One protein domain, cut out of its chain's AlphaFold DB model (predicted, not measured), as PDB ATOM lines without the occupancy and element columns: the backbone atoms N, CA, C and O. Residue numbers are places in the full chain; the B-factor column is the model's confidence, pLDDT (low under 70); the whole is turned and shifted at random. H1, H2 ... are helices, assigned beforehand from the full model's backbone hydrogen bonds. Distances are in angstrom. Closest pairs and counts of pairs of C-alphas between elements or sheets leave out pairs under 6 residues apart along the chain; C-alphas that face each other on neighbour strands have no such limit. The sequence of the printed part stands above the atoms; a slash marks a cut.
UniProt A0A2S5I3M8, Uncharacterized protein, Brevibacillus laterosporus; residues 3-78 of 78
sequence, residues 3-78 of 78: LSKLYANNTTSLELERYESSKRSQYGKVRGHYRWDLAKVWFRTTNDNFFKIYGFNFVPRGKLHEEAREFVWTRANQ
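AT A GLANCE: This is residues 3 to 78 of the 78 residues of an uncharacterized protein of Brevibacillus laterosporus (UniProt A0A2S5I3M8). A long straight helix, H1, reaches out of a small helical body like an arm: residues 3 to 19 of H1 stick out, and its last residues, 20 to 27, join the body at H2. In that body H4 packs on the short helix H2 at a steep angle and runs back the opposite way to H1, while the short H3 is near H2, farther from H1. The 76 printed residues hold four named helices in the order H1, H2, H3, H4 and no named strand, and the class is all helix. The whole is loose, with a radius of gyration of the C-alphas of 14.2 A, and elongated, spanning 45 by 25 by 22 A.

HOW THE PARTS SIT: Start at H1, residues 3 to 27, where residues 3 to 19 stand free. With residues 20 to 27 alone it touches H2, residues 35 to 42; the closest C-alphas, those of Arg 24 and Trp 36, are 5.5 A apart. Their lines are only just about perpendicular, at 71 degrees. Between these helices, residues 29 to 30 pair with residues 33 to 34, antiparallel, in a short pairing. Next comes H3, residues 47 to 54, close to H2 but not clearly touching it: the closest C-alphas, of Trp 42 and Phe 50, are 6.7 A apart, and the two run opposite ways at a steep tilt of 45 degrees. H3 is apart from H1 and from H4, residues 63 to 76. H4 touches H2, with the closest C-alphas, of Lys 40 and Ala 68, 5.5 A apart; they run the same way at a steep tilt of 52 degrees. H4 is close to H1 but not clearly touching it, with the C-alphas of Tyr 27 and Leu 64 closest at 7.4 A; they run opposite ways at a shallow tilt of 22 degrees. In H1, H2, H3 and H4 every O i to N i+4 pair is within hydrogen-bond range.

IN THESE COORDINATES: Find C-alpha 3 at (161.397, 111.987, 178.618); from there H1 runs 36.5 A to C-alpha 27 at (141.984, 142.289, 172.350). H2, residues 35 to 42, and H3, residues 47 to 54, have 8 residues each. H4 begins at Lys 63 and runs 19.8 A to C-alpha 76 at (157.739, 131.119, 160.741).

THE WHOLE: The two C-alphas farthest apart are those of Leu 3 and Phe 56, 45.3 A. Without residues 3 to 19, the body spans 29 by 24 by 18 A. The printed part has no cut; the link from H2 to H3 is tight, those from H1 to H2 and H3 to H4 are short, and there is no long link. The mean pLDDT of the printed part is 89.5, with residues 3 to 10 and 76 to 78 under 70.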
ATOM      1  N   LEU A   3     162.303 111.353 177.651       55.34
ATOM      2  CA  LEU A   3     161.397 111.987 178.618       55.34
ATOM      3  C   LEU A   3     161.621 113.503 178.730       55.34
ATOM      4  O   LEU A   3     160.661 114.257 178.663       55.34
ATOM      5  N   SER A   4     162.873 113.970 178.796       63.69
ATOM      6  CA  SER A   4     163.190 115.403 178.923       63.69
ATOM      7  C   SER A   4     162.676 116.251 177.753       63.69
ATOM      8  O   SER A   4     162.178 117.350 177.971       63.69
ATOM      9  N   LYS A   5     162.730 115.723 176.523       61.16
ATOM     10  CA  LYS A   5     162.155 116.383 175.340       61.16
ATOM     11  C   LYS A   5     160.626 116.424 175.394       61.16
ATOM     12  O   LYS A   5     160.041 117.438 175.045       61.16
ATOM     13  N   LEU A   6     159.981 115.352 175.864       60.78
ATOM     14  CA  LEU A   6     158.521 115.289 175.974       60.78
ATOM     15  C   LEU A   6     157.977 116.314 176.988       60.78
ATOM     16  O   LEU A   6     157.030 117.034 176.685       60.78
ATOM     17  N   TYR A   7     158.610 116.421 178.162       56.44
ATOM     18  CA  TYR A   7     158.230 117.408 179.179       56.44
ATOM     19  C   TYR A   7     158.463 118.845 178.704       56.44
ATOM     20  O   TYR A   7     157.573 119.673 178.855       56.44
ATOM     21  N   ALA A   8     159.608 119.130 178.071       60.22
ATOM     22  CA  ALA A   8     159.888 120.456 177.521       60.22
ATOM     23  C   ALA A   8     158.844 120.872 176.469       60.22
ATOM     24  O   ALA A   8     158.300 121.971 176.540       60.22
ATOM     25  N   ASN A   9     158.490 119.964 175.554       65.19
ATOM     26  CA  ASN A   9     157.496 120.228 174.511       65.19
ATOM     27  C   ASN A   9     156.094 120.501 175.091       65.19
ATOM     28  O   ASN A   9     155.379 121.379 174.599       65.19
ATOM     29  N   ASN A  10     155.706 119.780 176.148       68.81
ATOM     30  CA  ASN A  10     154.425 119.987 176.824       68.81
ATOM     31  C   ASN A  10     154.376 121.335 177.556       68.81
ATOM     32  O   ASN A  10     153.373 122.043 177.457       68.81
ATOM     33  N   THR A  11     155.459 121.723 178.234       70.94
ATOM     34  CA  THR A  11     155.557 123.025 178.912       70.94
ATOM     35  C   THR A  11     155.455 124.178 177.914       70.94
ATOM     36  O   THR A  11     154.623 125.065 178.095       70.94
ATOM     37  N   THR A  12     156.197 124.125 176.804       79.62
ATOM     38  CA  THR A  12     156.138 125.159 175.756       79.62
ATOM     39  C   THR A  12     154.748 125.272 175.121       79.62
ATOM     40  O   THR A  12     154.303 126.368 174.781       79.62
ATOM     41  N   SER A  13     154.037 124.151 174.971       83.31
ATOM     42  CA  SER A  13     152.675 124.144 174.420       83.31
ATOM     43  C   SER A  13     151.667 124.802 175.369       83.31
ATOM     44  O   SER A  13     150.853 125.613 174.929       83.31
ATOM     45  N   LEU A  14     151.764 124.525 176.673       88.12
ATOM     46  CA  LEU A  14     150.916 125.139 177.704       88.12
ATOM     47  C   LEU A  14     151.173 126.642 177.856       88.12
ATOM     48  O   LEU A  14     150.234 127.429 177.991       88.12
ATOM     49  N   GLU A  15     152.437 127.062 177.833       89.12
ATOM     50  CA  GLU A  15     152.805 128.481 177.891       89.12
ATOM     51  C   GLU A  15     152.279 129.245 176.677       89.12
ATOM     52  O   GLU A  15     151.731 130.342 176.821       89.12
ATOM     53  N   LEU A  16     152.370 128.639 175.490       89.06
ATOM     54  CA  LEU A  16     151.799 129.205 174.277       89.06
ATOM     55  C   LEU A  16     150.286 129.375 174.392       89.06
ATOM     56  O   LEU A  16     149.765 130.439 174.069       89.06
ATOM     57  N   GLU A  17     149.577 128.343 174.847       91.81
ATOM     58  CA  GLU A  17     148.123 128.392 174.984       91.81
ATOM     59  C   GLU A  17     147.684 129.482 175.972       91.81
ATOM     60  O   GLU A  17     146.736 130.227 175.700       91.81
ATOM     61  N   ARG A  18     148.413 129.642 177.084       94.19
ATOM     62  CA  ARG A  18     148.187 130.733 178.045       94.19
ATOM     63  C   ARG A  18     148.438 132.099 177.422       94.19
ATOM     64  O   ARG A  18     147.616 133.001 177.597       94.19
ATOM     65  N   TYR A  19     149.531 132.252 176.677       94.25
ATOM     66  CA  TYR A  19     149.830 133.488 175.959       94.25
ATOM     67  C   TYR A  19     148.723 133.822 174.951       94.25
ATOM     68  O   TYR A  19     148.177 134.926 174.979       94.25
ATOM     69  N   GLU A  20     148.321 132.864 174.111       95.75
ATOM     70  CA  GLU A  20     147.250 133.071 173.136       95.75
ATOM     71  C   GLU A  20     145.919 133.420 173.807       95.75
ATOM     72  O   GLU A  20     145.226 134.332 173.357       95.75
ATOM     73  N   SER A  21     145.572 132.741 174.901       97.06
ATOM     74  CA  SER A  21     144.350 133.014 175.666       97.06
ATOM     75  C   SER A  21     144.366 134.411 176.287       97.06
ATOM     76  O   SER A  21     143.374 135.137 176.200       97.06
ATOM     77  N   SER A  22     145.512 134.834 176.829       97.75
ATOM     78  CA  SER A  22     145.710 136.195 177.335       97.75
ATOM     79  C   SER A  22     145.518 137.234 176.227       97.75
ATOM     80  O   SER A  22     144.740 138.174 176.392       97.75
ATOM     81  N   LYS A  23     146.109 137.024 175.042       98.06
ATOM     82  CA  LYS A  23     145.934 137.930 173.892       98.06
ATOM     83  C   LYS A  23     144.497 137.966 173.369       98.06
ATOM     84  O   LYS A  23     143.992 139.043 173.042       98.06
ATOM     85  N   ARG A  24     143.800 136.826 173.337       98.44
ATOM     86  CA  ARG A  24     142.362 136.759 173.009       98.44
ATOM     87  C   ARG A  24     141.519 137.571 173.991       98.44
ATOM     88  O   ARG A  24     140.622 138.289 173.551       98.44
ATOM     89  N   SER A  25     141.822 137.491 175.287       98.00
ATOM     90  CA  SER A  25     141.147 138.283 176.320       98.00
ATOM     91  C   SER A  25     141.463 139.775 176.190       98.00
ATOM     92  O   SER A  25     140.551 140.594 176.209       98.00
ATOM     93  N   GLN A  26     142.738 140.127 176.001       97.94
ATOM     94  CA  GLN A  26     143.217 141.509 175.895       97.94
ATOM     95  C   GLN A  26     142.560 142.259 174.730       97.94
ATOM     96  O   GLN A  26     142.146 143.406 174.882       97.94
ATOM     97  N   TYR A  27     142.486 141.629 173.556       98.19
ATOM     98  CA  TYR A  27     141.984 142.289 172.350       98.19
ATOM     99  C   TYR A  27     140.491 142.071 172.108       98.19
ATOM    100  O   TYR A  27     139.883 142.820 171.346       98.19
ATOM    101  N   GLY A  28     139.882 141.068 172.736       97.88
ATOM    102  CA  GLY A  28     138.463 140.781 172.583       97.88
ATOM    103  C   GLY A  28     138.082 140.317 171.174       97.88
ATOM    104  O   GLY A  28     138.890 139.755 170.421       97.88
ATOM    105  N   LYS A  29     136.808 140.522 170.824       98.25
ATOM    106  CA  LYS A  29     136.191 139.985 169.606       98.25
ATOM    107  C   LYS A  29     135.696 141.072 168.657       98.25
ATOM    108  O   LYS A  29     135.338 142.171 169.066       98.25
ATOM    109  N   VAL A  30     135.627 140.727 167.378       96.94
ATOM    110  CA  VAL A  30     134.897 141.466 166.347       96.94
ATOM    111  C   VAL A  30     134.105 140.459 165.522       96.94
ATOM    112  O   VAL A  30     134.652 139.446 165.094       96.94
ATOM    113  N   ARG A  31     132.800 140.707 165.352       95.88
ATOM    114  CA  ARG A  31     131.891 139.809 164.612       95.88
ATOM    115  C   ARG A  31     131.991 138.340 165.065       95.88
ATOM    116  O   ARG A  31     132.033 137.434 164.250       95.88
ATOM    117  N   GLY A  32     132.097 138.109 166.375       96.81
ATOM    118  CA  GLY A  32     132.197 136.762 166.956       96.81
ATOM    119  C   GLY A  32     133.596 136.128 166.946       96.81
ATOM    120  O   GLY A  32     133.812 135.154 167.665       96.81
ATOM    121  N   HIS A  33     134.571 136.707 166.240       97.88
ATOM    122  CA  HIS A  33     135.934 136.176 166.136       97.88
ATOM    123  C   HIS A  33     136.924 136.954 167.005       97.88
ATOM    124  O   HIS A  33     136.838 138.178 167.109       97.88
ATOM    125  N   TYR A  34     137.893 136.268 167.615       98.31
ATOM    126  CA  TYR A  34     138.948 136.934 168.379       98.31
ATOM    127  C   TYR A  34     139.852 137.751 167.463       98.31
ATOM    128  O   TYR A  34     140.422 137.232 166.503       98.31
ATOM    129  N   ARG A  35     140.049 139.025 167.806       98.38
ATOM    130  CA  ARG A  35     140.889 139.939 167.019       98.38
ATOM    131  C   ARG A  35     142.339 139.458 166.930       98.38
ATOM    132  O   ARG A  35     142.969 139.663 165.900       98.38
ATOM    133  N   TRP A  36     142.834 138.797 167.979       98.31
ATOM    134  CA  TRP A  36     144.152 138.160 167.994       98.31
ATOM    135  C   TRP A  36     144.296 137.090 166.905       98.31
ATOM    136  O   TRP A  36     145.258 137.101 166.141       98.31
ATOM    137  N   ASP A  37     143.314 136.196 166.786       97.81
ATOM    138  CA  ASP A  37     143.359 135.122 165.794       97.81
ATOM    139  C   ASP A  37     143.213 135.670 164.371       97.81
ATOM    140  O   ASP A  37     143.979 135.285 163.488       97.81
ATOM    141  N   LEU A  38     142.318 136.643 164.166       98.00
ATOM    142  CA  LEU A  38     142.184 137.334 162.880       98.00
ATOM    143  C   LEU A  38     143.488 138.028 162.464       98.00
ATOM    144  O   LEU A  38     143.890 137.926 161.310       98.00
ATOM    145  N   ALA A  39     144.174 138.704 163.392       97.81
ATOM    146  CA  ALA A  39     145.433 139.386 163.102       97.81
ATOM    147  C   ALA A  39     146.532 138.406 162.668       97.81
ATOM    148  O   ALA A  39     147.227 138.668 161.689       97.81
ATOM    149  N   LYS A  40     146.649 137.249 163.331       96.94
ATOM    150  CA  LYS A  40     147.591 136.199 162.910       96.94
ATOM    151  C   LYS A  40     147.278 135.676 161.508       96.94
ATOM    152  O   LYS A  40     148.200 135.468 160.724       96.94
ATOM    153  N   VAL A  41     146.001 135.447 161.193       96.44
ATOM    154  CA  VAL A  41     145.595 134.964 159.862       96.44
ATOM    155  C   VAL A  41     145.867 136.018 158.797       96.44
ATOM    156  O   VAL A  41     146.367 135.669 157.734       96.44
ATOM    157  N   TRP A  42     145.636 137.296 159.102       95.94
ATOM    158  CA  TRP A  42     145.911 138.410 158.196       95.94
ATOM    159  C   TRP A  42     147.366 138.427 157.695       95.94
ATOM    160  O   TRP A  42     147.590 138.615 156.507       95.94
ATOM    161  N   PHE A  43     148.352 138.139 158.555       95.12
ATOM    162  CA  PHE A  43     149.765 138.042 158.146       95.12
ATOM    163  C   PHE A  43     150.120 136.775 157.353       95.12
ATOM    164  O   PHE A  43     151.215 136.687 156.802       95.12
ATOM    165  N   ARG A  44     149.239 135.770 157.323       94.44
ATOM    166  CA  ARG A  44     149.494 134.450 156.723       94.44
ATOM    167  C   ARG A  44     148.725 134.216 155.424       94.44
ATOM    168  O   ARG A  44     148.847 133.142 154.843       94.44
ATOM    169  N   THR A  45     147.904 135.167 154.987       93.88
ATOM    170  CA  THR A  45     147.034 135.002 153.820       93.88
ATOM    171  C   THR A  45     146.857 136.310 153.053       93.88
ATOM    172  O   THR A  45     147.237 137.379 153.519       93.88
ATOM    173  N   THR A  46     146.277 136.231 151.859       93.56
ATOM    174  CA  THR A  46     145.911 137.406 151.061       93.56
ATOM    175  C   THR A  46     144.578 137.991 151.526       93.56
ATOM    176  O   THR A  46     143.757 137.293 152.123       93.56
ATOM    177  N   ASN A  47     144.317 139.261 151.205       91.38
ATOM    178  CA  ASN A  47     143.046 139.909 151.545       91.38
ATOM    179  C   ASN A  47     141.832 139.149 150.970       91.38
ATOM    180  O   ASN A  47     140.872 138.880 151.686       91.38
ATOM    181  N   ASP A  48     141.914 138.699 149.714       95.56
ATOM    182  CA  ASP A  48     140.840 137.932 149.071       95.56
ATOM    183  C   ASP A  48     140.540 136.625 149.810       95.56
ATOM    184  O   ASP A  48     139.381 136.276 150.036       95.56
ATOM    185  N   ASN A  49     141.581 135.897 150.219       96.19
ATOM    186  CA  ASN A  49     141.408 134.661 150.974       96.19
ATOM    187  C   ASN A  49     140.882 134.936 152.383       96.19
ATOM    188  O   ASN A  49     140.039 134.188 152.872       96.19
ATOM    189  N   PHE A  50     141.327 136.018 153.022       96.81
ATOM    190  CA  PHE A  50     140.782 136.449 154.305       96.81
ATOM    191  C   PHE A  50     139.272 136.696 154.202       96.81
ATOM    192  O   PHE A  50     138.496 136.158 154.997       96.81
ATOM    193  N   PHE A  51     138.849 137.457 153.189       95.94
ATOM    194  CA  PHE A  51     137.441 137.752 152.953       95.94
ATOM    195  C   PHE A  51     136.635 136.485 152.649       95.94
ATOM    196  O   PHE A  51     135.541 136.327 153.179       95.94
ATOM    197  N   LYS A  52     137.178 135.542 151.869       96.81
ATOM    198  CA  LYS A  52     136.523 134.246 151.613       96.81
ATOM    199  C   LYS A  52     136.309 133.419 152.886       96.81
ATOM    200  O   LYS A  52     135.288 132.749 152.992       96.81
ATOM    201  N   ILE A  53     137.245 133.460 153.839       95.38
ATOM    202  CA  ILE A  53     137.157 132.693 155.095       95.38
ATOM    203  C   ILE A  53     136.159 133.327 156.069       95.38
ATOM    204  O   ILE A  53     135.374 132.616 156.692       95.38
ATOM    205  N   TYR A  54     136.199 134.653 156.225       95.94
ATOM    206  CA  TYR A  54     135.465 135.340 157.294       95.94
ATOM    207  C   TYR A  54     134.242 136.136 156.821       95.94
ATOM    208  O   TYR A  54     133.415 136.523 157.643       95.94
ATOM    209  N   GLY A  55     134.110 136.418 155.525       96.50
ATOM    210  CA  GLY A  55     133.031 137.236 154.960       96.50
ATOM    211  C   GLY A  55     133.143 138.734 155.272       96.50
ATOM    212  O   GLY A  55     132.175 139.479 155.112       96.50
ATOM    213  N   PHE A  56     134.294 139.198 155.769       95.38
ATOM    214  CA  PHE A  56     134.556 140.614 156.026       95.38
ATOM    215  C   PHE A  56     136.043 140.954 155.981       95.38
ATOM    216  O   PHE A  56     136.898 140.094 156.167       95.38
ATOM    217  N   ASN A  57     136.334 142.242 155.789       91.62
ATOM    218  CA  ASN A  57     137.693 142.764 155.850       91.62
ATOM    219  C   ASN A  57     138.071 143.133 157.283       91.62
ATOM    220  O   ASN A  57     137.323 143.805 157.998       91.62
ATOM    221  N   PHE A  58     139.274 142.742 157.676       94.69
ATOM    222  CA  PHE A  58     139.872 143.082 158.956       94.69
ATOM    223  C   PHE A  58     141.281 143.602 158.709       94.69
ATOM    224  O   PHE A  58     142.050 142.981 157.986       94.69
ATOM    225  N   VAL A  59     141.623 144.733 159.322       94.81
ATOM    226  CA  VAL A  59     142.977 145.289 159.270       94.81
ATOM    227  C   VAL A  59     143.444 145.482 160.711       94.81
ATOM    228  O   VAL A  59     142.879 146.337 161.407       94.81
ATOM    229  N   PRO A  60     144.417 144.693 161.205       95.94
ATOM    230  CA  PRO A  60     144.974 144.915 162.533       95.94
ATOM    231  C   PRO A  60     145.691 146.271 162.571       95.94
ATOM    232  O   PRO A  60     146.303 146.693 161.593       95.94
ATOM    233  N   ARG A  61     145.602 146.982 163.700       95.50
ATOM    234  CA  ARG A  61     146.207 148.314 163.888       95.50
ATOM    235  C   ARG A  61     146.851 148.428 165.266       95.50
ATOM    236  O   ARG A  61     146.424 147.746 166.200       95.50
ATOM    237  N   GLY A  62     147.833 149.323 165.391       97.38
ATOM    238  CA  GLY A  62     148.539 149.605 166.644       97.38
ATOM    239  C   GLY A  62     149.196 148.357 167.242       97.38
ATOM    240  O   GLY A  62     149.650 147.485 166.505       97.38
ATOM    241  N   LYS A  63     149.161 148.232 168.574       97.75
ATOM    242  CA  LYS A  63     149.783 147.110 169.303       97.75
ATOM    243  C   LYS A  63     149.344 145.727 168.816       97.75
ATOM    244  O   LYS A  63     150.163 144.823 168.736       97.75
ATOM    245  N   LEU A  64     148.076 145.568 168.421       98.06
ATOM    246  CA  LEU A  64     147.586 144.298 167.877       98.06
ATOM    247  C   LEU A  64     148.326 143.902 166.592       98.06
ATOM    248  O   LEU A  64     148.591 142.724 166.380       98.06
ATOM    249  N   HIS A  65     148.632 144.872 165.729       97.62
ATOM    250  CA  HIS A  65     149.392 144.621 164.509       97.62
ATOM    251  C   HIS A  65     150.830 144.215 164.840       97.62
ATOM    252  O   HIS A  65     151.292 143.195 164.341       97.62
ATOM    253  N   GLU A  66     151.517 144.995 165.677       97.56
ATOM    254  CA  GLU A  66     152.922 144.773 166.051       97.56
ATOM    255  C   GLU A  66     153.131 143.407 166.710       97.56
ATOM    256  O   GLU A  66     153.940 142.611 166.234       97.56
ATOM    257  N   GLU A  67     152.338 143.094 167.734       96.88
ATOM    258  CA  GLU A  67     152.473 141.843 168.481       96.88
ATOM    259  C   GLU A  67     152.100 140.617 167.634       96.88
ATOM    260  O   GLU A  67     152.760 139.581 167.715       96.88
ATOM    261  N   ALA A  68     151.058 140.707 166.795       97.00
ATOM    262  CA  ALA A  68     150.679 139.592 165.924       97.00
ATOM    263  C   ALA A  68     151.716 139.357 164.817       97.00
ATOM    264  O   ALA A  68     151.997 138.206 164.479       97.00
ATOM    265  N   ARG A  69     152.321 140.432 164.290       95.81
ATOM    266  CA  ARG A  69     153.463 140.375 163.370       95.81
ATOM    267  C   ARG A  69     154.616 139.623 164.019       95.81
ATOM    268  O   ARG A  69     155.034 138.590 163.503       95.81
ATOM    269  N   GLU A  70     155.095 140.102 165.160       95.25
ATOM    270  CA  GLU A  70     156.222 139.490 165.865       95.25
ATOM    271  C   GLU A  70     155.970 138.004 166.161       95.25
ATOM    272  O   GLU A  70     156.816 137.155 165.873       95.25
ATOM    273  N   PHE A  71     154.766 137.668 166.633       94.25
ATOM    274  CA  PHE A  71     154.370 136.290 166.902       94.25
ATOM    275  C   PHE A  71     154.424 135.396 165.655       94.25
ATOM    276  O   PHE A  71     154.968 134.290 165.701       94.25
ATOM    277  N   VAL A  72     153.856 135.852 164.532       93.75
ATOM    278  CA  VAL A  72     153.827 135.071 163.288       93.75
ATOM    279  C   VAL A  72     155.230 134.883 162.721       93.75
ATOM    280  O   VAL A  72     155.561 133.765 162.334       93.75
ATOM    281  N   TRP A  73     156.058 135.928 162.708       90.94
ATOM    282  CA  TRP A  73     157.421 135.847 162.174       90.94
ATOM    283  C   TRP A  73     158.347 134.992 163.038       90.94
ATOM    284  O   TRP A  73     159.110 134.195 162.499       90.94
ATOM    285  N   THR A  74     158.243 135.089 164.364       87.06
ATOM    286  CA  THR A  74     159.026 134.240 165.277       87.06
ATOM    287  C   THR A  74     158.697 132.763 165.065       87.06
ATOM    288  O   THR A  74     159.584 131.920 165.094       87.06
ATOM    289  N   ARG A  75     157.427 132.449 164.786       75.69
ATOM    290  CA  ARG A  75     156.957 131.084 164.502       75.69
ATOM    291  C   ARG A  75     157.264 130.596 163.089       75.69
ATOM    292  O   ARG A  75     157.314 129.394 162.891       75.69
ATOM    293  N   ALA A  76     157.402 131.491 162.116       63.16
ATOM    294  CA  ALA A  76     157.739 131.119 160.741       63.16
ATOM    295  C   ALA A  76     159.222 130.740 160.581       63.16
ATOM    296  O   ALA A  76     159.570 130.043 159.635       63.16
ATOM    297  N   ASN A  77     160.071 131.203 161.503       55.53
ATOM    298  CA  ASN A  77     161.513 130.951 161.520       55.53
ATOM    299  C   ASN A  77     161.931 129.859 162.531       55.53
ATOM    300  O   ASN A  77     163.124 129.706 162.791       55.53
ATOM    301  N   GLN A  78     160.965 129.151 163.129       51.03
ATOM    302  CA  GLN A  78     161.166 127.973 163.986       51.03
ATOM    303  C   GLN A  78     160.899 126.699 163.190       51.03
ATOM    304  O   GLN A  78     161.652 125.724 163.404       51.03
TER     305      GLN A  78